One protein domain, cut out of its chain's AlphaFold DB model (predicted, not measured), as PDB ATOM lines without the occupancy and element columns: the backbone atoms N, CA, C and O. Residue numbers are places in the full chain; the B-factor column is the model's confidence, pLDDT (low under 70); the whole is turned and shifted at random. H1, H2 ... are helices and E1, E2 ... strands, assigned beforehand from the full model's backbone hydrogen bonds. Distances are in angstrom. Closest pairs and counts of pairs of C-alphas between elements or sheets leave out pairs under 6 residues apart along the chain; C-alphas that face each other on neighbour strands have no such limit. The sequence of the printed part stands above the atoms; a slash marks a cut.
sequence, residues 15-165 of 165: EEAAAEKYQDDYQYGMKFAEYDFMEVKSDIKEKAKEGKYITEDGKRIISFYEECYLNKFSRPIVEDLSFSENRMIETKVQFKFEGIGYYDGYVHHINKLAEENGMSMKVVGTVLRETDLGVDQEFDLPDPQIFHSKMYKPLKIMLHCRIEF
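What this domain is: This is residues 15 to 165 of the 165 residues of an uncharacterized protein of Lachnospiraceae bacterium 2_1_58FAA (UniProt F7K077). A curled five-stranded sheet has a long helix, H1, and a shorter one, H3, packed side by side on one face, and H1 runs on past the sheet, which it meets with residues 36 to 48. A second, small sheet, E3 E4 E7, makes a loose sandwich with the first, their strands crossed and only partly face to face. The 151 printed residues give H1 E1 E2 H2 E3 E4 H3 E5 E6 E7 E8, three helices and eight strands, a mixed class; the sheets run E1 E2 E8 E5 E6 and E3 E4 E7, both antiparallel. The whole is only just compact, close to loose, with a radius of gyration of the C-alphas of 17.7 A, and flat, spanning 54 by 45 by 24 A.

Where its parts are: Find C-alpha 15 at (-36.220, -19.629, -1.225); from there H1, residues 15 to 49, runs 51.2 A to C-alpha 49 at (-42.658, -69.609, 7.605). Next come E1, 54 to 56, E2, 59 to 67 and 25.9 A long, and H2, 69 to 73. E3, 74 to 82, measures 25.5 A and E4, 89 to 97, 25.9 A. H3, 100 to 116, measures 24.5 A. E5, 119 to 128, bends by 72 degrees at residue 125; E6, 135 to 139, and E7, 145 to 147, follow. E8, 155 to 164, runs 28.1 A to C-alpha 164 at (-42.150, -63.617, -5.997).

How they stand to each other: Look first at the larger sheet, strongly twisted, with edge strands E1 and E6. In the hairpin E1 and E2, N 54 and O 61 are 3.0 A apart; between E2 and E8, N 66 and O 159 are 2.9 A apart; between E8 and E5, N 122 and O 160, 2.9 A; in the hairpin E5 and E6, N 127 and O 137, 2.9 A. H1 is on this sheet, two layers, at a height of 6.2 A; its closest C-alphas to E2 are Ile 44 and Ile 62, 7.0 A. H3 is on the same face, at 6.0 A. With residues 22 to 37 alone H1 touches H3, closest C-alphas Gly 29 and Tyr 106, 4.1 A, at a steep tilt of 37 degrees, only just past shallow, the same way. H2 is on that face too, and only just touches H1, with 3 pairs of C-alphas within 8 A, the closest Phe 32 and Tyr 69, 6.3 A. In the smaller sheet, the hairpin E3 and E4 has N 77 and O 94 at 2.7 A, and E4 and E7 have N 93 and O 145 at 2.8 A. The sheets form a sandwich, two sheets face to face, their strands at 70 degrees; the closest C-alphas of E3 and E8 are Pro 76 and Leu 155, 6.7 A. In H1 and H3 every O i to N i+4 pair is within hydrogen-bond range; H2 has 0 of 1, but 2 of 2 O i to N i+3 pairs.

The domain as a whole: The C-alphas of Lys 49 and Glu 85 are the two farthest apart, 56.0 A. The printed part has no cut and no long link. Its mean pLDDT is 92.4; look at residues 83 to 88, between E3 and E4, for values under 70.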
ATOM      1  N   GLU A  15     -36.555 -18.541  -0.311       92.12
ATOM      2  CA  GLU A  15     -36.220 -19.629  -1.225       92.12
ATOM      3  C   GLU A  15     -35.182 -20.587  -0.628       92.12
ATOM      4  O   GLU A  15     -35.379 -21.802  -0.667       92.12
ATOM      5  N   GLU A  16     -34.110 -20.064  -0.025       92.44
ATOM      6  CA  GLU A  16     -33.097 -20.878   0.664       92.44
ATOM      7  C   GLU A  16     -33.703 -21.634   1.849       92.44
ATOM      8  O   GLU A  16     -33.490 -22.838   1.992       92.44
ATOM      9  N   ALA A  17     -34.522 -20.959   2.660       91.31
ATOM     10  CA  ALA A  17     -35.205 -21.596   3.783       91.31
ATOM     11  C   ALA A  17     -36.176 -22.701   3.321       91.31
ATOM     12  O   ALA A  17     -36.278 -23.751   3.961       91.31
ATOM     13  N   ALA A  18     -36.884 -22.495   2.204       91.00
ATOM     14  CA  ALA A  18     -37.775 -23.501   1.630       91.00
ATOM     15  C   ALA A  18     -37.009 -24.714   1.075       91.00
ATOM     16  O   ALA A  18     -37.445 -25.847   1.278       91.00
ATOM     17  N   ALA A  19     -35.869 -24.491   0.412       93.19
ATOM     18  CA  ALA A  19     -35.025 -25.559  -0.123       93.19
ATOM     19  C   ALA A  19     -34.395 -26.412   0.990       93.19
ATOM     20  O   ALA A  19     -34.403 -27.640   0.903       93.19
ATOM     21  N   GLU A  20     -33.904 -25.782   2.060       93.56
ATOM     22  CA  GLU A  20     -33.385 -26.494   3.233       93.56
ATOM     23  C   GLU A  20     -34.468 -27.326   3.910       93.56
ATOM     24  O   GLU A  20     -34.266 -28.514   4.149       93.56
ATOM     25  N   LYS A  21     -35.652 -26.740   4.132       93.94
ATOM     26  CA  LYS A  21     -36.781 -27.476   4.701       93.94
ATOM     27  C   LYS A  21     -37.163 -28.679   3.839       93.94
ATOM     28  O   LYS A  21     -37.386 -29.760   4.374       93.94
ATOM     29  N   TYR A  22     -37.229 -28.512   2.517       96.00
ATOM     30  CA  TYR A  22     -37.514 -29.623   1.608       96.00
ATOM     31  C   TYR A  22     -36.479 -30.746   1.757       96.00
ATOM     32  O   TYR A  22     -36.854 -31.915   1.819       96.00
ATOM     33  N   GLN A  23     -35.192 -30.401   1.841       96.75
ATOM     34  CA  GLN A  23     -34.121 -31.382   1.997       96.75
ATOM     35  C   GLN A  23     -34.202 -32.113   3.344       96.75
ATOM     36  O   GLN A  23     -34.023 -33.333   3.385       96.75
ATOM     37  N   ASP A  24     -34.503 -31.398   4.428       95.81
ATOM     38  CA  ASP A  24     -34.706 -31.989   5.753       95.81
ATOM     39  C   ASP A  24     -35.903 -32.949   5.755       95.81
ATOM     40  O   ASP A  24     -35.776 -34.096   6.193       95.81
ATOM     41  N   ASP A  25     -37.037 -32.517   5.190       96.25
ATOM     42  CA  ASP A  25     -38.239 -33.336   5.027       96.25
ATOM     43  C   ASP A  25     -37.927 -34.595   4.195       96.25
ATOM     44  O   ASP A  25     -38.316 -35.700   4.576       96.25
ATOM     45  N   TYR A  26     -37.156 -34.462   3.110       97.81
ATOM     46  CA  TYR A  26     -36.733 -35.577   2.255       97.81
ATOM     47  C   TYR A  26     -35.905 -36.614   3.011       97.81
ATOM     48  O   TYR A  26     -36.218 -37.807   2.980       97.81
ATOM     49  N   GLN A  27     -34.879 -36.180   3.749       97.31
ATOM     50  CA  GLN A  27     -34.073 -37.082   4.577       97.31
ATOM     51  C   GLN A  27     -34.909 -37.747   5.675       97.31
ATOM     52  O   GLN A  27     -34.667 -38.900   6.042       97.31
ATOM     53  N   TYR A  28     -35.904 -37.039   6.204       95.44
ATOM     54  CA  TYR A  28     -36.839 -37.597   7.170       95.44
ATOM     55  C   TYR A  28     -37.736 -38.671   6.535       95.44
ATOM     56  O   TYR A  28     -37.907 -39.740   7.122       95.44
ATOM     57  N   GLY A  29     -38.224 -38.440   5.312       97.06
ATOM     58  CA  GLY A  29     -38.986 -39.408   4.517       97.06
ATOM     59  C   GLY A  29     -38.222 -40.707   4.288       97.06
ATOM     60  O   GLY A  29     -38.744 -41.788   4.565       97.06
ATOM     61  N   MET A  30     -36.948 -40.602   3.893       98.19
ATOM     62  CA  MET A  30     -36.071 -41.763   3.703       98.19
ATOM     63  C   MET A  30     -35.958 -42.618   4.974       98.19
ATOM     64  O   MET A  30     -36.096 -43.837   4.912       98.19
ATOM     65  N   LYS A  31     -35.764 -41.995   6.144       97.12
ATOM     66  CA  LYS A  31     -35.634 -42.725   7.420       97.12
ATOM     67  C   LYS A  31     -36.878 -43.548   7.751       97.12
ATOM     68  O   LYS A  31     -36.753 -44.671   8.222       97.12
ATOM     69  N   PHE A  32     -38.076 -43.016   7.514       96.25
ATOM     70  CA  PHE A  32     -39.306 -43.774   7.767       96.25
ATOM     71  C   PHE A  32     -39.573 -44.865   6.743       96.25
ATOM     72  O   PHE A  32     -40.073 -45.919   7.126       96.25
ATOM     73  N   ALA A  33     -39.182 -44.656   5.486       97.69
ATOM     74  CA  ALA A  33     -39.205 -45.725   4.498       97.69
ATOM     75  C   ALA A  33     -38.323 -46.911   4.929       97.69
ATOM     76  O   ALA A  33     -38.722 -48.057   4.752       97.69
ATOM     77  N   GLU A  34     -37.164 -46.668   5.556       97.81
ATOM     78  CA  GLU A  34     -36.333 -47.753   6.108       97.81
ATOM     79  C   GLU A  34     -37.035 -48.522   7.228       97.81
ATOM     80  O   GLU A  34     -36.972 -49.752   7.246       97.81
ATOM     81  N   TYR A  35     -37.710 -47.821   8.145       97.06
ATOM     82  CA  TYR A  35     -38.469 -48.466   9.219       97.06
ATOM     83  C   TYR A  35     -39.595 -49.348   8.665       97.06
ATOM     84  O   TYR A  35     -39.622 -50.539   8.976       97.06
ATOM     85  N   ASP A  36     -40.448 -48.806   7.788       97.62
ATOM     86  CA  ASP A  36     -41.534 -49.571   7.153       97.62
ATOM     87  C   ASP A  36     -40.989 -50.764   6.355       97.62
ATOM     88  O   ASP A  36     -41.521 -51.873   6.417       97.62
ATOM     89  N   PHE A  37     -39.875 -50.584   5.638       98.12
ATOM     90  CA  PHE A  37     -39.242 -51.673   4.897       98.12
ATOM     91  C   PHE A  37     -38.783 -52.821   5.809       98.12
ATOM     92  O   PHE A  37     -38.930 -53.997   5.459       98.12
ATOM     93  N   MET A  38     -38.213 -52.507   6.978       97.44
ATOM     94  CA  MET A  38     -37.793 -53.528   7.944       97.44
ATOM     95  C   MET A  38     -38.982 -54.319   8.497       97.44
ATOM     96  O   MET A  38     -38.868 -55.541   8.630       97.44
ATOM     97  N   GLU A  39     -40.103 -53.648   8.774       96.69
ATOM     98  CA  GLU A  39     -41.351 -54.277   9.224       96.69
ATOM     99  C   GLU A  39     -41.914 -55.202   8.135       96.69
ATOM    100  O   GLU A  39     -42.003 -56.414   8.347       96.69
ATOM    101  N   VAL A  40     -42.094 -54.695   6.911       97.44
ATOM    102  CA  VAL A  40     -42.561 -55.486   5.757       97.44
ATOM    103  C   VAL A  40     -41.679 -56.714   5.512       97.44
ATOM    104  O   VAL A  40     -42.169 -57.816   5.247       97.44
ATOM    105  N   LYS A  41     -40.353 -56.570   5.616       97.31
ATOM    106  CA  LYS A  41     -39.416 -57.691   5.451       97.31
ATOM    107  C   LYS A  41     -39.566 -58.738   6.557       97.31
ATOM    108  O   LYS A  41     -39.338 -59.925   6.300       97.31
ATOM    109  N   SER A  42     -39.899 -58.326   7.778       97.38
ATOM    110  CA  SER A  42     -40.215 -59.242   8.875       97.38
ATOM    111  C   SER A  42     -41.506 -60.007   8.586       97.38
ATOM    112  O   SER A  42     -41.505 -61.240   8.642       97.38
ATOM    113  N   ASP A  43     -42.554 -59.309   8.153       96.94
ATOM    114  CA  ASP A  43     -43.865 -59.904   7.884       96.94
ATOM    115  C   ASP A  43     -43.830 -60.888   6.719       96.94
ATOM    116  O   ASP A  43     -44.430 -61.962   6.781       96.94
ATOM    117  N   ILE A  44     -43.061 -60.589   5.670       96.94
ATOM    118  CA  ILE A  44     -42.822 -61.530   4.568       96.94
ATOM    119  C   ILE A  44     -42.177 -62.819   5.086       96.94
ATOM    120  O   ILE A  44     -42.595 -63.913   4.704       96.94
ATOM    121  N   LYS A  45     -41.174 -62.719   5.969       97.06
ATOM    122  CA  LYS A  45     -40.517 -63.903   6.548       97.06
ATOM    123  C   LYS A  45     -41.481 -64.711   7.409       97.06
ATOM    124  O   LYS A  45     -41.413 -65.938   7.383       97.06
ATOM    125  N   GLU A  46     -42.338 -64.052   8.179       97.81
ATOM    126  CA  GLU A  46     -43.349 -64.719   8.998       97.81
ATOM    127  C   GLU A  46     -44.380 -65.439   8.127       97.81
ATOM    128  O   GLU A  46     -44.531 -66.657   8.246       97.81
ATOM    129  N   LYS A  47     -44.970 -64.743   7.149       97.12
ATOM    130  CA  LYS A  47     -45.905 -65.337   6.182       97.12
ATOM    131  C   LYS A  47     -45.282 -66.524   5.445       97.12
ATOM    132  O   LYS A  47     -45.926 -67.561   5.296       97.12
ATOM    133  N   ALA A  48     -44.015 -66.425   5.038       96.25
ATOM    134  CA  ALA A  48     -43.300 -67.526   4.394       96.25
ATOM    135  C   ALA A  48     -43.125 -68.744   5.321       96.25
ATOM    136  O   ALA A  48     -43.341 -69.875   4.881       96.25
ATOM    137  N   LYS A  49     -42.775 -68.532   6.600       97.19
ATOM    138  CA  LYS A  49     -42.658 -69.609   7.605       97.19
ATOM    139  C   LYS A  49     -43.989 -70.311   7.857       97.19
ATOM    140  O   LYS A  49     -44.009 -71.524   8.039       97.19
ATOM    141  N   GLU A  50     -45.083 -69.559   7.857       97.31
ATOM    142  CA  GLU A  50     -46.436 -70.078   8.067       97.31
ATOM    143  C   GLU A  50     -47.054 -70.708   6.808       97.31
ATOM    144  O   GLU A  50     -48.169 -71.223   6.864       97.31
ATOM    145  N   GLY A  51     -46.368 -70.659   5.661       95.88
ATOM    146  CA  GLY A  51     -46.916 -71.142   4.392       95.88
ATOM    147  C   GLY A  51     -48.019 -70.251   3.807       95.88
ATOM    148  O   GLY A  51     -48.775 -70.703   2.952       95.88
ATOM    149  N   LYS A  52     -48.129 -68.992   4.251       96.69
ATOM    150  CA  LYS A  52     -49.112 -68.007   3.774       96.69
ATOM    151  C   LYS A  52     -48.627 -67.339   2.484       96.69
ATOM    152  O   LYS A  52     -48.243 -66.172   2.477       96.69
ATOM    153  N   TYR A  53     -48.638 -68.095   1.394       96.06
ATOM    154  CA  TYR A  53     -48.385 -67.616   0.034       96.06
ATOM    155  C   TYR A  53     -49.315 -68.327  -0.947       96.06
ATOM    156  O   TYR A  53     -49.754 -69.451  -0.698       96.06
ATOM    157  N   ILE A  54     -49.600 -67.688  -2.076       96.25
ATOM    158  CA  ILE A  54     -50.260 -68.351  -3.204       96.25
ATOM    159  C   ILE A  54     -49.201 -68.922  -4.148       96.25
ATOM    160  O   ILE A  54     -48.044 -68.501  -4.116       96.25
ATOM    161  N   THR A  55     -49.578 -69.908  -4.958       95.62
ATOM    162  CA  THR A  55     -48.717 -70.430  -6.026       95.62
ATOM    163  C   THR A  55     -49.360 -70.121  -7.366       95.62
ATOM    164  O   THR A  55     -50.443 -70.627  -7.647       95.62
ATOM    165  N   GLU A  56     -48.688 -69.320  -8.186       93.62
ATOM    166  CA  GLU A  56     -49.106 -68.986  -9.552       93.62
ATOM    167  C   GLU A  56     -47.921 -69.241 -10.485       93.62
ATOM    168  O   GLU A  56     -46.787 -68.892 -10.160       93.62
ATOM    169  N   ASP A  57     -48.157 -69.933 -11.602       91.81
ATOM    170  CA  ASP A  57     -47.128 -70.288 -12.593       91.81
ATOM    171  C   ASP A  57     -45.855 -70.932 -12.002       91.81
ATOM    172  O   ASP A  57     -44.734 -70.722 -12.466       91.81
ATOM    173  N   GLY A  58     -46.028 -71.736 -10.948       91.44
ATOM    174  CA  GLY A  58     -44.931 -72.430 -10.265       91.44
ATOM    175  C   GLY A  58     -44.087 -71.549  -9.338       91.44
ATOM    176  O   GLY A  58     -43.129 -72.055  -8.754       91.44
ATOM    177  N   LYS A  59     -44.445 -70.273  -9.161       94.69
ATOM    178  CA  LYS A  59     -43.799 -69.343  -8.231       94.69
ATOM    179  C   LYS A  59     -44.643 -69.131  -6.984       94.69
ATOM    180  O   LYS A  59     -45.872 -69.143  -7.053       94.69
ATOM    181  N   ARG A  60     -43.991 -68.894  -5.846       96.94
ATOM    182  CA  ARG A  60     -44.668 -68.506  -4.605       96.94
ATOM    183  C   ARG A  60     -44.794 -66.995  -4.564       96.94
ATOM    184  O   ARG A  60     -43.819 -66.283  -4.786       96.94
ATOM    185  N   ILE A  61     -45.993 -66.514  -4.264       97.62
ATOM    186  CA  ILE A  61     -46.299 -65.087  -4.236       97.62
ATOM    187  C   ILE A  61     -46.850 -64.725  -2.865       97.62
ATOM    188  O   ILE A  61     -47.826 -65.309  -2.386       97.62
ATOM    189  N   ILE A  62     -46.226 -63.728  -2.246       97.88
ATOM    190  CA  ILE A  62     -46.755 -63.044  -1.068       97.88
ATOM    191  C   ILE A  62     -47.136 -61.639  -1.519       97.88
ATOM    192  O   ILE A  62     -46.283 -60.900  -2.006       97.88
ATOM    193  N   SER A  63     -48.411 -61.278  -1.358       96.25
ATOM    194  CA  SER A  63     -48.898 -59.919  -1.591       96.25
ATOM    195  C   SER A  63     -49.875 -59.501  -0.500       96.25
ATOM    196  O   SER A  63     -50.735 -60.286  -0.103       96.25
ATOM    197  N   PHE A  64     -49.696 -58.293   0.024       95.75
ATOM    198  CA  PHE A  64     -50.512 -57.731   1.097       95.75
ATOM    199  C   PHE A  64     -50.372 -56.208   1.137       95.75
ATOM    200  O   PHE A  64     -49.491 -55.644   0.488       95.75
ATOM    201  N   TYR A  65     -51.248 -55.567   1.905       96.06
ATOM    202  CA  TYR A  65     -51.164 -54.145   2.214       96.06
ATOM    203  C   TYR A  65     -50.654 -53.957   3.637       96.06
ATOM    204  O   TYR A  65     -51.089 -54.688   4.526       96.06
ATOM    205  N   GLU A  66     -49.774 -52.979   3.824       94.81
ATOM    206  CA  GLU A  66     -49.240 -52.576   5.125       94.81
ATOM    207  C   GLU A  66     -49.511 -51.087   5.366       94.81
ATOM    208  O   GLU A  66     -49.433 -50.272   4.436       94.81
ATOM    209  N   GLU A  67     -49.855 -50.715   6.600       93.25
ATOM    210  CA  GLU A  67     -49.948 -49.297   6.958       93.25
ATOM    211  C   GLU A  67     -48.548 -48.686   7.015       93.25
ATOM    212  O   GLU A  67     -47.601 -49.331   7.439       93.25
ATOM    213  N   CYS A  68     -48.409 -47.428   6.597       94.06
ATOM    214  CA  CYS A  68     -47.103 -46.777   6.540       94.06
ATOM    215  C   CYS A  68     -47.048 -45.447   7.289       94.06
ATOM    216  O   CYS A  68     -48.072 -44.785   7.526       94.06
ATOM    217  N   TYR A  69     -45.827 -45.007   7.606       94.75
ATOM    218  CA  TYR A  69     -45.587 -43.763   8.344       94.75
ATOM    219  C   TYR A  69     -46.037 -42.500   7.602       94.75
ATOM    220  O   TYR A  69     -46.256 -41.475   8.255       94.75
ATOM    221  N   LEU A  70     -46.280 -42.565   6.285       94.50
ATOM    222  CA  LEU A  70     -46.860 -41.449   5.531       94.50
ATOM    223  C   LEU A  70     -48.193 -40.962   6.117       94.50
ATOM    224  O   LEU A  70     -48.482 -39.766   6.051       94.50
ATOM    225  N   ASN A  71     -48.983 -41.836   6.753       93.25
ATOM    226  CA  ASN A  71     -50.242 -41.443   7.398       93.25
ATOM    227  C   ASN A  71     -50.054 -40.469   8.573       93.25
ATOM    228  O   ASN A  71     -50.997 -39.769   8.929       93.25
ATOM    229  N   LYS A  72     -48.862 -40.395   9.185       91.00
ATOM    230  CA  LYS A  72     -48.608 -39.467  10.304       91.00
ATOM    231  C   LYS A  72     -48.497 -38.012   9.862       91.00
ATOM    232  O   LYS A  72     -48.788 -37.124  10.654       91.00
ATOM    233  N   PHE A  73     -48.076 -37.787   8.619       90.31
ATOM    234  CA  PHE A  73     -47.794 -36.461   8.059       90.31
ATOM    235  C   PHE A  73     -48.637 -36.181   6.816       90.31
ATOM    236  O   PHE A  73     -48.269 -35.380   5.952       90.31
ATOM    237  N   SER A  74     -49.770 -36.870   6.703       92.75
ATOM    238  CA  SER A  74     -50.726 -36.668   5.629       92.75
ATOM    239  C   SER A  74     -52.150 -36.712   6.150       92.75
ATOM    240  O   SER A  74     -52.449 -37.276   7.203       92.75
ATOM    241  N   ARG A  75     -53.052 -36.083   5.403       93.31
ATOM    242  CA  ARG A  75     -54.486 -36.161   5.668       93.31
ATOM    243  C   ARG A  75     -55.273 -36.195   4.365       93.31
ATOM    244  O   ARG A  75     -54.916 -35.458   3.438       93.31
ATOM    245  N   PRO A  76     -56.353 -36.986   4.290       93.88
ATOM    246  CA  PRO A  76     -57.239 -36.945   3.146       93.88
ATOM    247  C   PRO A  76     -58.005 -35.615   3.126       93.88
ATOM    248  O   PRO A  76     -58.472 -35.117   4.151       93.88
ATOM    249  N   ILE A  77     -58.133 -35.048   1.936       93.31
ATOM    250  CA  ILE A  77     -59.049 -33.970   1.586       93.31
ATOM    251  C   ILE A  77     -60.101 -34.594   0.676       93.31
ATOM    252  O   ILE A  77     -59.761 -35.223  -0.326       93.31
ATOM    253  N   VAL A  78     -61.366 -34.421   1.046       92.94
ATOM    254  CA  VAL A  78     -62.522 -34.944   0.319       92.94
ATOM    255  C   VAL A  78     -63.390 -33.758  -0.086       92.94
ATOM    256  O   VAL A  78     -63.859 -33.013   0.773       92.94
ATOM    257  N   GLU A  79     -63.569 -33.566  -1.389       91.12
ATOM    258  CA  GLU A  79     -64.349 -32.472  -1.973       91.12
ATOM    259  C   GLU A  79     -65.511 -33.056  -2.784       91.12
ATOM    260  O   GLU A  79     -65.296 -33.751  -3.776       91.12
ATOM    261  N   ASP A  80     -66.748 -32.768  -2.378       88.00
ATOM    262  CA  ASP A  80     -67.931 -33.134  -3.160       88.00
ATOM    263  C   ASP A  80     -68.056 -32.205  -4.378       88.00
ATOM    264  O   ASP A  80     -68.270 -30.997  -4.254       88.00
ATOM    265  N   LEU A  81     -67.946 -32.787  -5.568       84.25
ATOM    266  CA  LEU A  81     -68.145 -32.148  -6.860       84.25
ATOM    267  C   LEU A  81     -69.554 -32.498  -7.361       84.25
ATOM    268  O   LEU A  81     -69.818 -33.576  -7.893       84.25
ATOM    269  N   SER A  82     -70.513 -31.596  -7.169       72.50
ATOM    270  CA  SER A  82     -71.867 -31.790  -7.695       72.50
ATOM    271  C   SER A  82     -71.984 -31.246  -9.123       72.50
ATOM    272  O   SER A  82     -71.914 -30.031  -9.312       72.50
ATOM    273  N   PHE A  83     -72.257 -32.109 -10.108       63.72
ATOM    274  CA  PHE A  83     -72.668 -31.681 -11.450       63.72
ATOM    275  C   PHE A  83     -74.194 -31.721 -11.575       63.72
ATOM    276  O   PHE A  83     -74.836 -32.775 -11.554       63.72
ATOM    277  N   SER A  84     -74.797 -30.539 -11.701       52.19
ATOM    278  CA  SER A  84     -76.245 -30.366 -11.811       52.19
ATOM    279  C   SER A  84     -76.732 -30.464 -13.258       52.19
ATOM    280  O   SER A  84     -77.271 -29.510 -13.789       52.19
ATOM    281  N   GLU A  85     -76.606 -31.640 -13.875       56.47
ATOM    282  CA  GLU A  85     -77.439 -31.993 -15.047       56.47
ATOM    283  C   GLU A  85     -77.943 -33.449 -14.989       56.47
ATOM    284  O   GLU A  85     -79.096 -33.701 -15.328       56.47
ATOM    285  N   ASN A  86     -77.169 -34.390 -14.420       61.19
ATOM    286  CA  ASN A  86     -77.512 -35.827 -14.410       61.19
ATOM    287  C   ASN A  86     -77.678 -36.471 -13.014       61.19
ATOM    288  O   ASN A  86     -77.767 -37.691 -12.912       61.19
ATOM    289  N   ARG A  87     -77.723 -35.685 -11.924       61.91
ATOM    290  CA  ARG A  87     -77.800 -36.170 -10.518       61.91
ATOM    291  C   ARG A  87     -76.661 -37.110 -10.074       61.91
ATOM    292  O   ARG A  87     -76.770 -37.713  -9.007       61.91
ATOM    293  N   MET A  88     -75.580 -37.233 -10.841       67.19
ATOM    294  CA  MET A  88     -74.389 -37.958 -10.397       67.19
ATOM    295  C   MET A  88     -73.587 -37.084  -9.436       67.19
ATOM    296  O   MET A  88     -73.361 -35.903  -9.699       67.19
ATOM    297  N   ILE A  89     -73.195 -37.669  -8.308       80.38
ATOM    298  CA  ILE A  89     -72.302 -37.033  -7.343       80.38
ATOM    299  C   ILE A  89     -70.904 -37.541  -7.641       80.38
ATOM    300  O   ILE A  89     -70.679 -38.753  -7.629       80.38
ATOM    301  N   GLU A  90     -69.991 -36.617  -7.900       88.25
ATOM    302  CA  GLU A  90     -68.572 -36.913  -7.963       88.25
ATOM    303  C   GLU A  90     -67.921 -36.446  -6.666       88.25
ATOM    304  O   GLU A  90     -68.311 -35.438  -6.085       88.25
ATOM    305  N   THR A  91     -66.934 -37.186  -6.190       90.12
ATOM    306  CA  THR A  91     -66.138 -36.798  -5.034       90.12
ATOM    307  C   THR A  91     -64.677 -36.861  -5.434       90.12
ATOM    308  O   THR A  91     -64.195 -37.883  -5.925       90.12
ATOM    309  N   LYS A  92     -63.965 -35.757  -5.231       92.56
ATOM    310  CA  LYS A  92     -62.522 -35.675  -5.410       92.56
ATOM    311  C   LYS A  92     -61.837 -35.988  -4.090       92.56
ATOM    312  O   LYS A  92     -62.147 -35.382  -3.066       92.56
ATOM    313  N   VAL A  93     -60.891 -36.912  -4.128       94.25
ATOM    314  CA  VAL A  93     -60.053 -37.283  -2.992       94.25
ATOM    315  C   VAL A  93     -58.611 -36.935  -3.320       94.25
ATOM    316  O   VAL A  93     -58.108 -37.293  -4.379       94.25
ATOM    317  N   GLN A  94     -57.935 -36.254  -2.404       94.31
ATOM    318  CA  GLN A  94     -56.507 -35.972  -2.496       94.31
ATOM    319  C   GLN A  94     -55.877 -36.072  -1.112       94.31
ATOM    320  O   GLN A  94     -56.474 -35.634  -0.134       94.31
ATOM    321  N   PHE A  95     -54.655 -36.584  -1.011       94.38
ATOM    322  CA  PHE A  95     -53.898 -36.490   0.234       94.38
ATOM    323  C   PHE A  95     -53.070 -35.212   0.258       94.38
ATOM    324  O   PHE A  95     -52.306 -34.917  -0.659       94.38
ATOM    325  N   LYS A  96     -53.217 -34.441   1.338       93.94
ATOM    326  CA  LYS A  96     -52.328 -33.321   1.633       93.94
ATOM    327  C   LYS A  96     -51.208 -33.806   2.536       93.94
ATOM    328  O   LYS A  96     -51.495 -34.308   3.620       93.94
ATOM    329  N   PHE A  97     -49.971 -33.571   2.119       92.88
ATOM    330  CA  PHE A  97     -48.761 -33.859   2.889       92.88
ATOM    331  C   PHE A  97     -48.271 -32.595   3.610       92.88
ATOM    332  O   PHE A  97     -48.338 -31.496   3.055       92.88
ATOM    333  N   GLU A  98     -47.798 -32.731   4.850       86.56
ATOM    334  CA  GLU A  98     -47.273 -31.607   5.650       86.56
ATOM    335  C   GLU A  98     -45.893 -31.106   5.172       86.56
ATOM    336  O   GLU A  98     -45.486 -29.993   5.511       86.56
ATOM    337  N   GLY A  99     -45.240 -31.870   4.292       88.00
ATOM    338  CA  GLY A  99     -44.076 -31.479   3.501       88.00
ATOM    339  C   GLY A  99     -43.959 -32.395   2.284       88.00
ATOM    340  O   GLY A  99     -43.958 -33.615   2.431       88.00
ATOM    341  N   ILE A 100     -43.900 -31.833   1.071       90.81
ATOM    342  CA  ILE A 100     -43.818 -32.656  -0.149       90.81
ATOM    343  C   ILE A 100     -42.484 -33.410  -0.231       90.81
ATOM    344  O   ILE A 100     -42.475 -34.576  -0.605       90.81
ATOM    345  N   GLY A 101     -41.399 -32.809   0.277       95.06
ATOM    346  CA  GLY A 101     -40.098 -33.473   0.385       95.06
ATOM    347  C   GLY A 101     -40.167 -34.771   1.184       95.06
ATOM    348  O   GLY A 101     -39.553 -35.754   0.789       95.06
ATOM    349  N   TYR A 102     -40.987 -34.827   2.239       95.62
ATOM    350  CA  TYR A 102     -41.185 -36.040   3.035       95.62
ATOM    351  C   TYR A 102     -41.803 -37.176   2.217       95.62
ATOM    352  O   TYR A 102     -41.312 -38.303   2.267       95.62
ATOM    353  N   TYR A 103     -42.842 -36.876   1.432       96.12
ATOM    354  CA  TYR A 103     -43.444 -37.839   0.511       96.12
ATOM    355  C   TYR A 103     -42.434 -38.303  -0.545       96.12
ATOM    356  O   TYR A 103     -42.241 -39.506  -0.717       96.12
ATOM    357  N   ASP A 104     -41.742 -37.363  -1.188       97.06
ATOM    358  CA  ASP A 104     -40.788 -37.655  -2.260       97.06
ATOM    359  C   ASP A 104     -39.628 -38.526  -1.760       97.06
ATOM    360  O   ASP A 104     -39.295 -39.541  -2.373       97.06
ATOM    361  N   GLY A 105     -39.050 -38.179  -0.606       97.50
ATOM    362  CA  GLY A 105     -37.968 -38.936   0.021       97.50
ATOM    363  C   GLY A 105     -38.401 -40.329   0.461       97.50
ATOM    364  O   GLY A 105     -37.656 -41.294   0.274       97.50
ATOM    365  N   TYR A 106     -39.620 -40.456   0.987       97.94
ATOM    366  CA  TYR A 106     -40.192 -41.742   1.364       97.94
ATOM    367  C   TYR A 106     -40.399 -42.649   0.142       97.94
ATOM    368  O   TYR A 106     -39.887 -43.768   0.114       97.94
ATOM    369  N   VAL A 107     -41.117 -42.169  -0.882       97.19
ATOM    370  CA  VAL A 107     -41.443 -42.949  -2.091       97.19
ATOM    371  C   VAL A 107     -40.177 -43.338  -2.846       97.19
ATOM    372  O   VAL A 107     -40.038 -44.482  -3.277       97.19
ATOM    373  N   HIS A 108     -39.229 -42.408  -2.982       97.69
ATOM    374  CA  HIS A 108     -37.955 -42.695  -3.626       97.69
ATOM    375  C   HIS A 108     -37.215 -43.838  -2.923       97.69
ATOM    376  O   HIS A 108     -36.782 -44.797  -3.567       97.69
ATOM    377  N   HIS A 109     -37.081 -43.753  -1.599       98.12
ATOM    378  CA  HIS A 109     -36.265 -44.702  -0.849       98.12
ATOM    379  C   HIS A 109     -36.935 -46.062  -0.684       98.12
ATOM    380  O   HIS A 109     -36.261 -47.080  -0.829       98.12
ATOM    381  N   ILE A 110     -38.254 -46.113  -0.460       97.94
ATOM    382  CA  ILE A 110     -38.968 -47.392  -0.333       97.94
ATOM    383  C   ILE A 110     -38.908 -48.200  -1.634       97.94
ATOM    384  O   ILE A 110     -38.654 -49.404  -1.598       97.94
ATOM    385  N   ASN A 111     -39.052 -47.536  -2.786       96.94
ATOM    386  CA  ASN A 111     -38.965 -48.184  -4.093       96.94
ATOM    387  C   ASN A 111     -37.554 -48.718  -4.353       96.94
ATOM    388  O   ASN A 111     -37.401 -49.850  -4.808       96.94
ATOM    389  N   LYS A 112     -36.525 -47.936  -4.002       97.94
ATOM    390  CA  LYS A 112     -35.127 -48.361  -4.108       97.94
ATOM    391  C   LYS A 112     -34.845 -49.601  -3.251       97.94
ATOM    392  O   LYS A 112     -34.278 -50.571  -3.747       97.94
ATOM    393  N   LEU A 113     -35.268 -49.596  -1.985       98.06
ATOM    394  CA  LEU A 113     -35.099 -50.740  -1.082       98.06
ATOM    395  C   LEU A 113     -35.831 -51.986  -1.598       98.06
ATOM    396  O   LEU A 113     -35.291 -53.093  -1.522       98.06
ATOM    397  N   ALA A 114     -37.041 -51.812  -2.136       97.12
ATOM    398  CA  ALA A 114     -37.812 -52.898  -2.722       97.12
ATOM    399  C   ALA A 114     -37.087 -53.513  -3.930       97.12
ATOM    400  O   ALA A 114     -36.877 -54.729  -3.954       97.12
ATOM    401  N   GLU A 115     -36.627 -52.684  -4.870       96.88
ATOM    402  CA  GLU A 115     -35.890 -53.123  -6.060       96.88
ATOM    403  C   GLU A 115     -34.622 -53.907  -5.685       96.88
ATOM    404  O   GLU A 115     -34.424 -55.031  -6.150       96.88
ATOM    405  N   GLU A 116     -33.812 -53.375  -4.763       97.38
ATOM    406  CA  GLU A 116     -32.580 -54.015  -4.278       97.38
ATOM    407  C   GLU A 116     -32.819 -55.383  -3.609       97.38
ATOM    408  O   GLU A 116     -31.895 -56.191  -3.491       97.38
ATOM    409  N   ASN A 117     -34.050 -55.669  -3.170       96.75
ATOM    410  CA  ASN A 117     -34.427 -56.918  -2.505       96.75
ATOM    411  C   ASN A 117     -35.343 -57.812  -3.366       96.75
ATOM    412  O   ASN A 117     -35.867 -58.800  -2.851       96.75
ATOM    413  N   GLY A 118     -35.527 -57.507  -4.657       95.88
ATOM    414  CA  GLY A 118     -36.378 -58.298  -5.559       95.88
ATOM    415  C   GLY A 118     -37.867 -58.229  -5.204       95.88
ATOM    416  O   GLY A 118     -38.613 -59.184  -5.424       95.88
ATOM    417  N   MET A 119     -38.290 -57.116  -4.612       96.00
ATOM    418  CA  MET A 119     -39.652 -56.852  -4.168       96.00
ATOM    419  C   MET A 119     -40.280 -55.742  -5.011       96.00
ATOM    420  O   MET A 119     -39.597 -54.897  -5.581       96.00
ATOM    421  N   SER A 120     -41.606 -55.715  -5.036       95.62
ATOM    422  CA  SER A 120     -42.395 -54.577  -5.491       95.62
ATOM    423  C   SER A 120     -43.102 -53.983  -4.283       95.62
ATOM    424  O   SER A 120     -43.845 -54.682  -3.593       95.62
ATOM    425  N   MET A 121     -42.885 -52.698  -4.027       96.75
ATOM    426  CA  MET A 121     -43.615 -51.938  -3.018       96.75
ATOM    427  C   MET A 121     -44.162 -50.689  -3.687       96.75
ATOM    428  O   MET A 121     -43.408 -49.960  -4.320       96.75
ATOM    429  N   LYS A 122     -45.471 -50.469  -3.587       96.31
ATOM    430  CA  LYS A 122     -46.136 -49.303  -4.171       96.31
ATOM    431  C   LYS A 122     -46.840 -48.522  -3.073       96.31
ATOM    432  O   LYS A 122     -47.642 -49.084  -2.333       96.31
ATOM    433  N   VAL A 123     -46.557 -47.228  -2.980       97.06
ATOM    434  CA  VAL A 123     -47.315 -46.311  -2.122       97.06
ATOM    435  C   VAL A 123     -48.625 -45.974  -2.827       97.06
ATOM    436  O   VAL A 123     -48.605 -45.442  -3.935       97.06
ATOM    437  N   VAL A 124     -49.753 -46.295  -2.197       96.94
ATOM    438  CA  VAL A 124     -51.090 -46.118  -2.779       96.94
ATOM    439  C   VAL A 124     -52.040 -45.433  -1.807       96.94
ATOM    440  O   VAL A 124     -51.964 -45.617  -0.589       96.94
ATOM    441  N   GLY A 125     -52.967 -44.652  -2.354       96.38
ATOM    442  CA  GLY A 125     -54.172 -44.252  -1.646       96.38
ATOM    443  C   GLY A 125     -55.152 -45.418  -1.642       96.38
ATOM    444  O   GLY A 125     -55.296 -46.120  -2.640       96.38
ATOM    445  N   THR A 126     -55.823 -45.645  -0.519       95.94
ATOM    446  CA  THR A 126     -56.767 -46.754  -0.360       95.94
ATOM    447  C   THR A 126     -58.100 -46.265   0.167       95.94
ATOM    448  O   THR A 126     -58.166 -45.422   1.065       95.94
ATOM    449  N   VAL A 127     -59.166 -46.823  -0.397       94.12
ATOM    450  CA  VAL A 127     -60.516 -46.790   0.159       94.12
ATOM    451  C   VAL A 127     -60.714 -48.103   0.904       94.12
ATOM    452  O   VAL A 127     -60.616 -49.176   0.306       94.12
ATOM    453  N   LEU A 128     -60.968 -48.035   2.209       91.75
ATOM    454  CA  LEU A 128     -61.127 -49.219   3.050       91.75
ATOM    455  C   LEU A 128     -62.596 -49.619   3.170       91.75
ATOM    456  O   LEU A 128     -63.499 -48.780   3.196       91.75
ATOM    457  N   ARG A 129     -62.847 -50.920   3.292       88.38
ATOM    458  CA  ARG A 129     -64.166 -51.453   3.637       88.38
ATOM    459  C   ARG A 129     -64.492 -51.124   5.090       88.38
ATOM    460  O   ARG A 129     -63.667 -51.313   5.977       88.38
ATOM    461  N   GLU A 130     -65.724 -50.701   5.359       83.50
ATOM    462  CA  GLU A 130     -66.167 -50.367   6.723       83.50
ATOM    463  C   GLU A 130     -66.181 -51.580   7.666       83.50
ATOM    464  O   GLU A 130     -66.032 -51.427   8.874       83.50
ATOM    465  N   THR A 131     -66.368 -52.785   7.123       82.38
ATOM    466  CA  THR A 131     -66.602 -54.005   7.904       82.38
ATOM    467  C   THR A 131     -65.343 -54.589   8.528       82.38
ATOM    468  O   THR A 131     -65.376 -55.032   9.671       82.38
ATOM    469  N   ASP A 132     -64.256 -54.641   7.763       82.00
ATOM    470  CA  ASP A 132     -63.022 -55.344   8.128       82.00
ATOM    471  C   ASP A 132     -61.765 -54.503   7.887       82.00
ATOM    472  O   ASP A 132     -60.660 -54.994   8.101       82.00
ATOM    473  N   LEU A 133     -61.925 -53.250   7.439       82.69
ATOM    474  CA  LEU A 133     -60.836 -52.356   7.039       82.69
ATOM    475  C   LEU A 133     -59.916 -52.949   5.959       82.69
ATOM    476  O   LEU A 133     -58.800 -52.471   5.768       82.69
ATOM    477  N   GLY A 134     -60.388 -53.956   5.215       87.06
ATOM    478  CA  GLY A 134     -59.695 -54.451   4.034       87.06
ATOM    479  C   GLY A 134     -59.729 -53.423   2.903       87.06
ATOM    480  O   GLY A 134     -60.661 -52.623   2.811       87.06
ATOM    481  N   VAL A 135     -58.731 -53.453   2.022       92.12
ATOM    482  CA  VAL A 135     -58.682 -52.562   0.854       92.12
ATOM    483  C   VAL A 135     -59.807 -52.923  -0.118       92.12
ATOM    484  O   VAL A 135     -59.919 -54.069  -0.559       92.12
ATOM    485  N   ASP A 136     -60.659 -51.942  -0.417       91.69
ATOM    486  CA  ASP A 136     -61.748 -52.039  -1.394       91.69
ATOM    487  C   ASP A 136     -61.293 -51.543  -2.769       91.69
ATOM    488  O   ASP A 136     -61.535 -52.182  -3.790       91.69
ATOM    489  N   GLN A 137     -60.594 -50.407  -2.781       92.50
ATOM    490  CA  GLN A 137     -60.065 -49.785  -3.986       92.50
ATOM    491  C   GLN A 137     -58.728 -49.104  -3.691       92.50
ATOM    492  O   GLN A 137     -58.566 -48.483  -2.639       92.50
ATOM    493  N   GLU A 138     -57.801 -49.191  -4.640       95.00
ATOM    494  CA  GLU A 138     -56.551 -48.432  -4.652       95.00
ATOM    495  C   GLU A 138     -56.589 -47.308  -5.696       95.00
ATOM    496  O   GLU A 138     -57.325 -47.380  -6.685       95.00
ATOM    497  N   PHE A 139     -55.794 -46.266  -5.470       94.62
ATOM    498  CA  PHE A 139     -55.558 -45.182  -6.417       94.62
ATOM    499  C   PHE A 139     -54.149 -44.606  -6.245       94.62
ATOM    500  O   PHE A 139     -53.524 -44.740  -5.188       94.62
ATOM    501  N   ASP A 140     -53.646 -43.979  -7.305       94.31
ATOM    502  CA  ASP A 140     -52.299 -43.420  -7.326       94.31
ATOM    503  C   ASP A 140     -52.201 -42.128  -6.502       94.31
ATOM    504  O   ASP A 140     -53.165 -41.379  -6.342       94.31
ATOM    505  N   LEU A 141     -51.009 -41.882  -5.965       93.31
ATOM    506  CA  LEU A 141     -50.638 -40.681  -5.220       93.31
ATOM    507  C   LEU A 141     -49.462 -39.988  -5.932       93.31
ATOM    508  O   LEU A 141     -48.711 -40.655  -6.648       93.31
ATOM    509  N   PRO A 142     -49.249 -38.674  -5.729       90.94
ATOM    510  CA  PRO A 142     -49.989 -37.756  -4.852       90.94
ATOM    511  C   PRO A 142     -51.178 -37.065  -5.546       90.94
ATOM    512  O   PRO A 142     -51.798 -36.164  -4.967       90.94
ATOM    513  N   ASP A 143     -51.469 -37.453  -6.787       89.50
ATOM    514  CA  ASP A 143     -52.478 -36.809  -7.615       89.50
ATOM    515  C   ASP A 143     -53.906 -37.027  -7.080       89.50
ATOM    516  O   ASP A 143     -54.195 -38.038  -6.434       89.50
ATOM    517  N   PRO A 144     -54.834 -36.079  -7.309       91.75
ATOM    518  CA  PRO A 144     -56.226 -36.255  -6.920       91.75
ATOM    519  C   PRO A 144     -56.926 -37.359  -7.724       91.75
ATOM    520  O   PRO A 144     -56.830 -37.394  -8.950       91.75
ATOM    521  N   GLN A 145     -57.747 -38.159  -7.049       93.88
ATOM    522  CA  GLN A 145     -58.619 -39.160  -7.662       93.88
ATOM    523  C   GLN A 145     -60.083 -38.699  -7.638       93.88
ATOM    524  O   GLN A 145     -60.569 -38.192  -6.626       93.88
ATOM    525  N   ILE A 146     -60.808 -38.916  -8.739       91.62
ATOM    526  CA  ILE A 146     -62.254 -38.663  -8.839       91.62
ATOM    527  C   ILE A 146     -63.014 -39.981  -8.682       91.62
ATOM    528  O   ILE A 146     -62.690 -40.976  -9.332       91.62
ATOM    529  N   PHE A 147     -64.036 -39.975  -7.833       89.81
ATOM    530  CA  PHE A 147     -64.949 -41.090  -7.608       89.81
ATOM    531  C   PHE A 147     -66.367 -40.678  -7.991       89.81
ATOM    532  O   PHE A 147     -66.825 -39.614  -7.591       89.81
ATOM    533  N   HIS A 148     -67.104 -41.533  -8.700       87.69
ATOM    534  CA  HIS A 148     -68.504 -41.280  -9.080       87.69
ATOM    535  C   HIS A 148     -69.492 -41.733  -7.990       87.69
ATOM    536  O   HIS A 148     -70.483 -42.418  -8.249       87.69
ATOM    537  N   SER A 149     -69.176 -41.411  -6.739       83.69
ATOM    538  CA  SER A 149     -69.986 -41.715  -5.564       83.69
ATOM    539  C   SER A 149     -69.531 -40.854  -4.396       83.69
ATOM    540  O   SER A 149     -68.349 -40.529  -4.309       83.69
ATOM    541  N   LYS A 150     -70.426 -40.592  -3.440       82.81
ATOM    542  CA  LYS A 150     -70.031 -39.966  -2.175       82.81
ATOM    543  C   LYS A 150     -69.006 -40.815  -1.429       82.81
ATOM    544  O   LYS A 150     -69.216 -42.017  -1.245       82.81
ATOM    545  N   MET A 151     -67.946 -40.177  -0.944       85.38
ATOM    546  CA  MET A 151     -66.902 -40.850  -0.177       85.38
ATOM    547  C   MET A 151     -67.206 -40.819   1.325       85.38
ATOM    548  O   MET A 151     -66.907 -39.846   2.012       85.38
ATOM    549  N   TYR A 152     -67.806 -41.898   1.830       80.69
ATOM    550  CA  TYR A 152     -68.044 -42.116   3.268       80.69
ATOM    551  C   TYR A 152     -67.076 -43.120   3.901       80.69
ATOM    552  O   TYR A 152     -66.985 -43.216   5.123       80.69
ATOM    553  N   LYS A 153     -66.353 -43.863   3.061       84.81
ATOM    554  CA  LYS A 153     -65.455 -44.933   3.480       84.81
ATOM    555  C   LYS A 153     -64.148 -44.371   4.054       84.81
ATOM    556  O   LYS A 153     -63.704 -43.309   3.610       84.81
ATOM    557  N   PRO A 154     -63.503 -45.074   5.005       91.12
ATOM    558  CA  PRO A 154     -62.202 -44.668   5.517       91.12
ATOM    559  C   PRO A 154     -61.152 -44.621   4.402       91.12
ATOM    560  O   PRO A 154     -61.089 -45.516   3.560       91.12
ATOM    561  N   LEU A 155     -60.315 -43.585   4.426       94.06
ATOM    562  CA  LEU A 155     -59.220 -43.379   3.482       94.06
ATOM    563  C   LEU A 155     -57.885 -43.477   4.215       94.06
ATOM    564  O   LEU A 155     -57.715 -42.838   5.257       94.06
ATOM    565  N   LYS A 156     -56.933 -44.226   3.659       94.88
ATOM    566  CA  LYS A 156     -55.561 -44.321   4.180       94.88
ATOM    567  C   LYS A 156     -54.538 -44.375   3.055       94.88
ATOM    568  O   LYS A 156     -54.863 -44.769   1.937       94.88
ATOM    569  N   ILE A 157     -53.299 -44.026   3.372       96.25
ATOM    570  CA  ILE A 157     -52.146 -44.370   2.542       96.25
ATOM    571  C   ILE A 157     -51.649 -45.744   2.992       96.25
ATOM    572  O   ILE A 157     -51.517 -45.986   4.191       96.25
ATOM    573  N   MET A 158     -51.389 -46.650   2.059       96.75
ATOM    574  CA  MET A 158     -50.839 -47.971   2.362       96.75
ATOM    575  C   MET A 158     -49.679 -48.297   1.428       96.75
ATOM    576  O   MET A 158     -49.555 -47.738   0.336       96.75
ATOM    577  N   LEU A 159     -48.836 -49.226   1.865       97.19
ATOM    578  CA  LEU A 159     -47.869 -49.903   1.019       97.19
ATOM    579  C   LEU A 159     -48.500 -51.173   0.467       97.19
ATOM    580  O   LEU A 159     -48.817 -52.089   1.220       97.19
ATOM    581  N   HIS A 160     -48.651 -51.254  -0.851       97.56
ATOM    582  CA  HIS A 160     -48.938 -52.515  -1.520       97.56
ATOM    583  C   HIS A 160     -47.629 -53.266  -1.750       97.56
ATOM    584  O   HIS A 160     -46.819 -52.896  -2.601       97.56
ATOM    585  N   CYS A 161     -47.419 -54.314  -0.962       97.38
ATOM    586  CA  CYS A 161     -46.210 -55.122  -0.952       97.38
ATOM    587  C   CYS A 161     -46.419 -56.396  -1.774       97.38
ATOM    588  O   CYS A 161     -47.451 -57.067  -1.657       97.38
ATOM    589  N   ARG A 162     -45.424 -56.765  -2.582       96.75
ATOM    590  CA  ARG A 162     -45.427 -57.999  -3.370       96.75
ATOM    591  C   ARG A 162     -44.014 -58.552  -3.559       96.75
ATOM    592  O   ARG A 162     -43.102 -57.816  -3.921       96.75
ATOM    593  N   ILE A 163     -43.846 -59.858  -3.365       97.12
ATOM    594  CA  ILE A 163     -42.611 -60.593  -3.675       97.12
ATOM    595  C   ILE A 163     -42.940 -61.930  -4.345       97.12
ATOM    596  O   ILE A 163     -43.910 -62.592  -3.969       97.12
ATOM    597  N   GLU A 164     -42.121 -62.313  -5.325       96.06
ATOM    598  CA  GLU A 164     -42.150 -63.617  -5.997       96.06
ATOM    599  C   GLU A 164     -40.851 -64.381  -5.702       96.06
ATOM    600  O   GLU A 164     -39.771 -63.803  -5.834       96.06
ATOM    601  N   PHE A 165     -40.938 -65.661  -5.319       92.38
ATOM    602  CA  PHE A 165     -39.771 -66.507  -5.022       92.38
ATOM    603  C   PHE A 165     -40.025 -68.007  -5.228       92.38
ATOM    604  O   PHE A 165     -41.199 -68.419  -5.403       92.38
TER     605      PHE A 165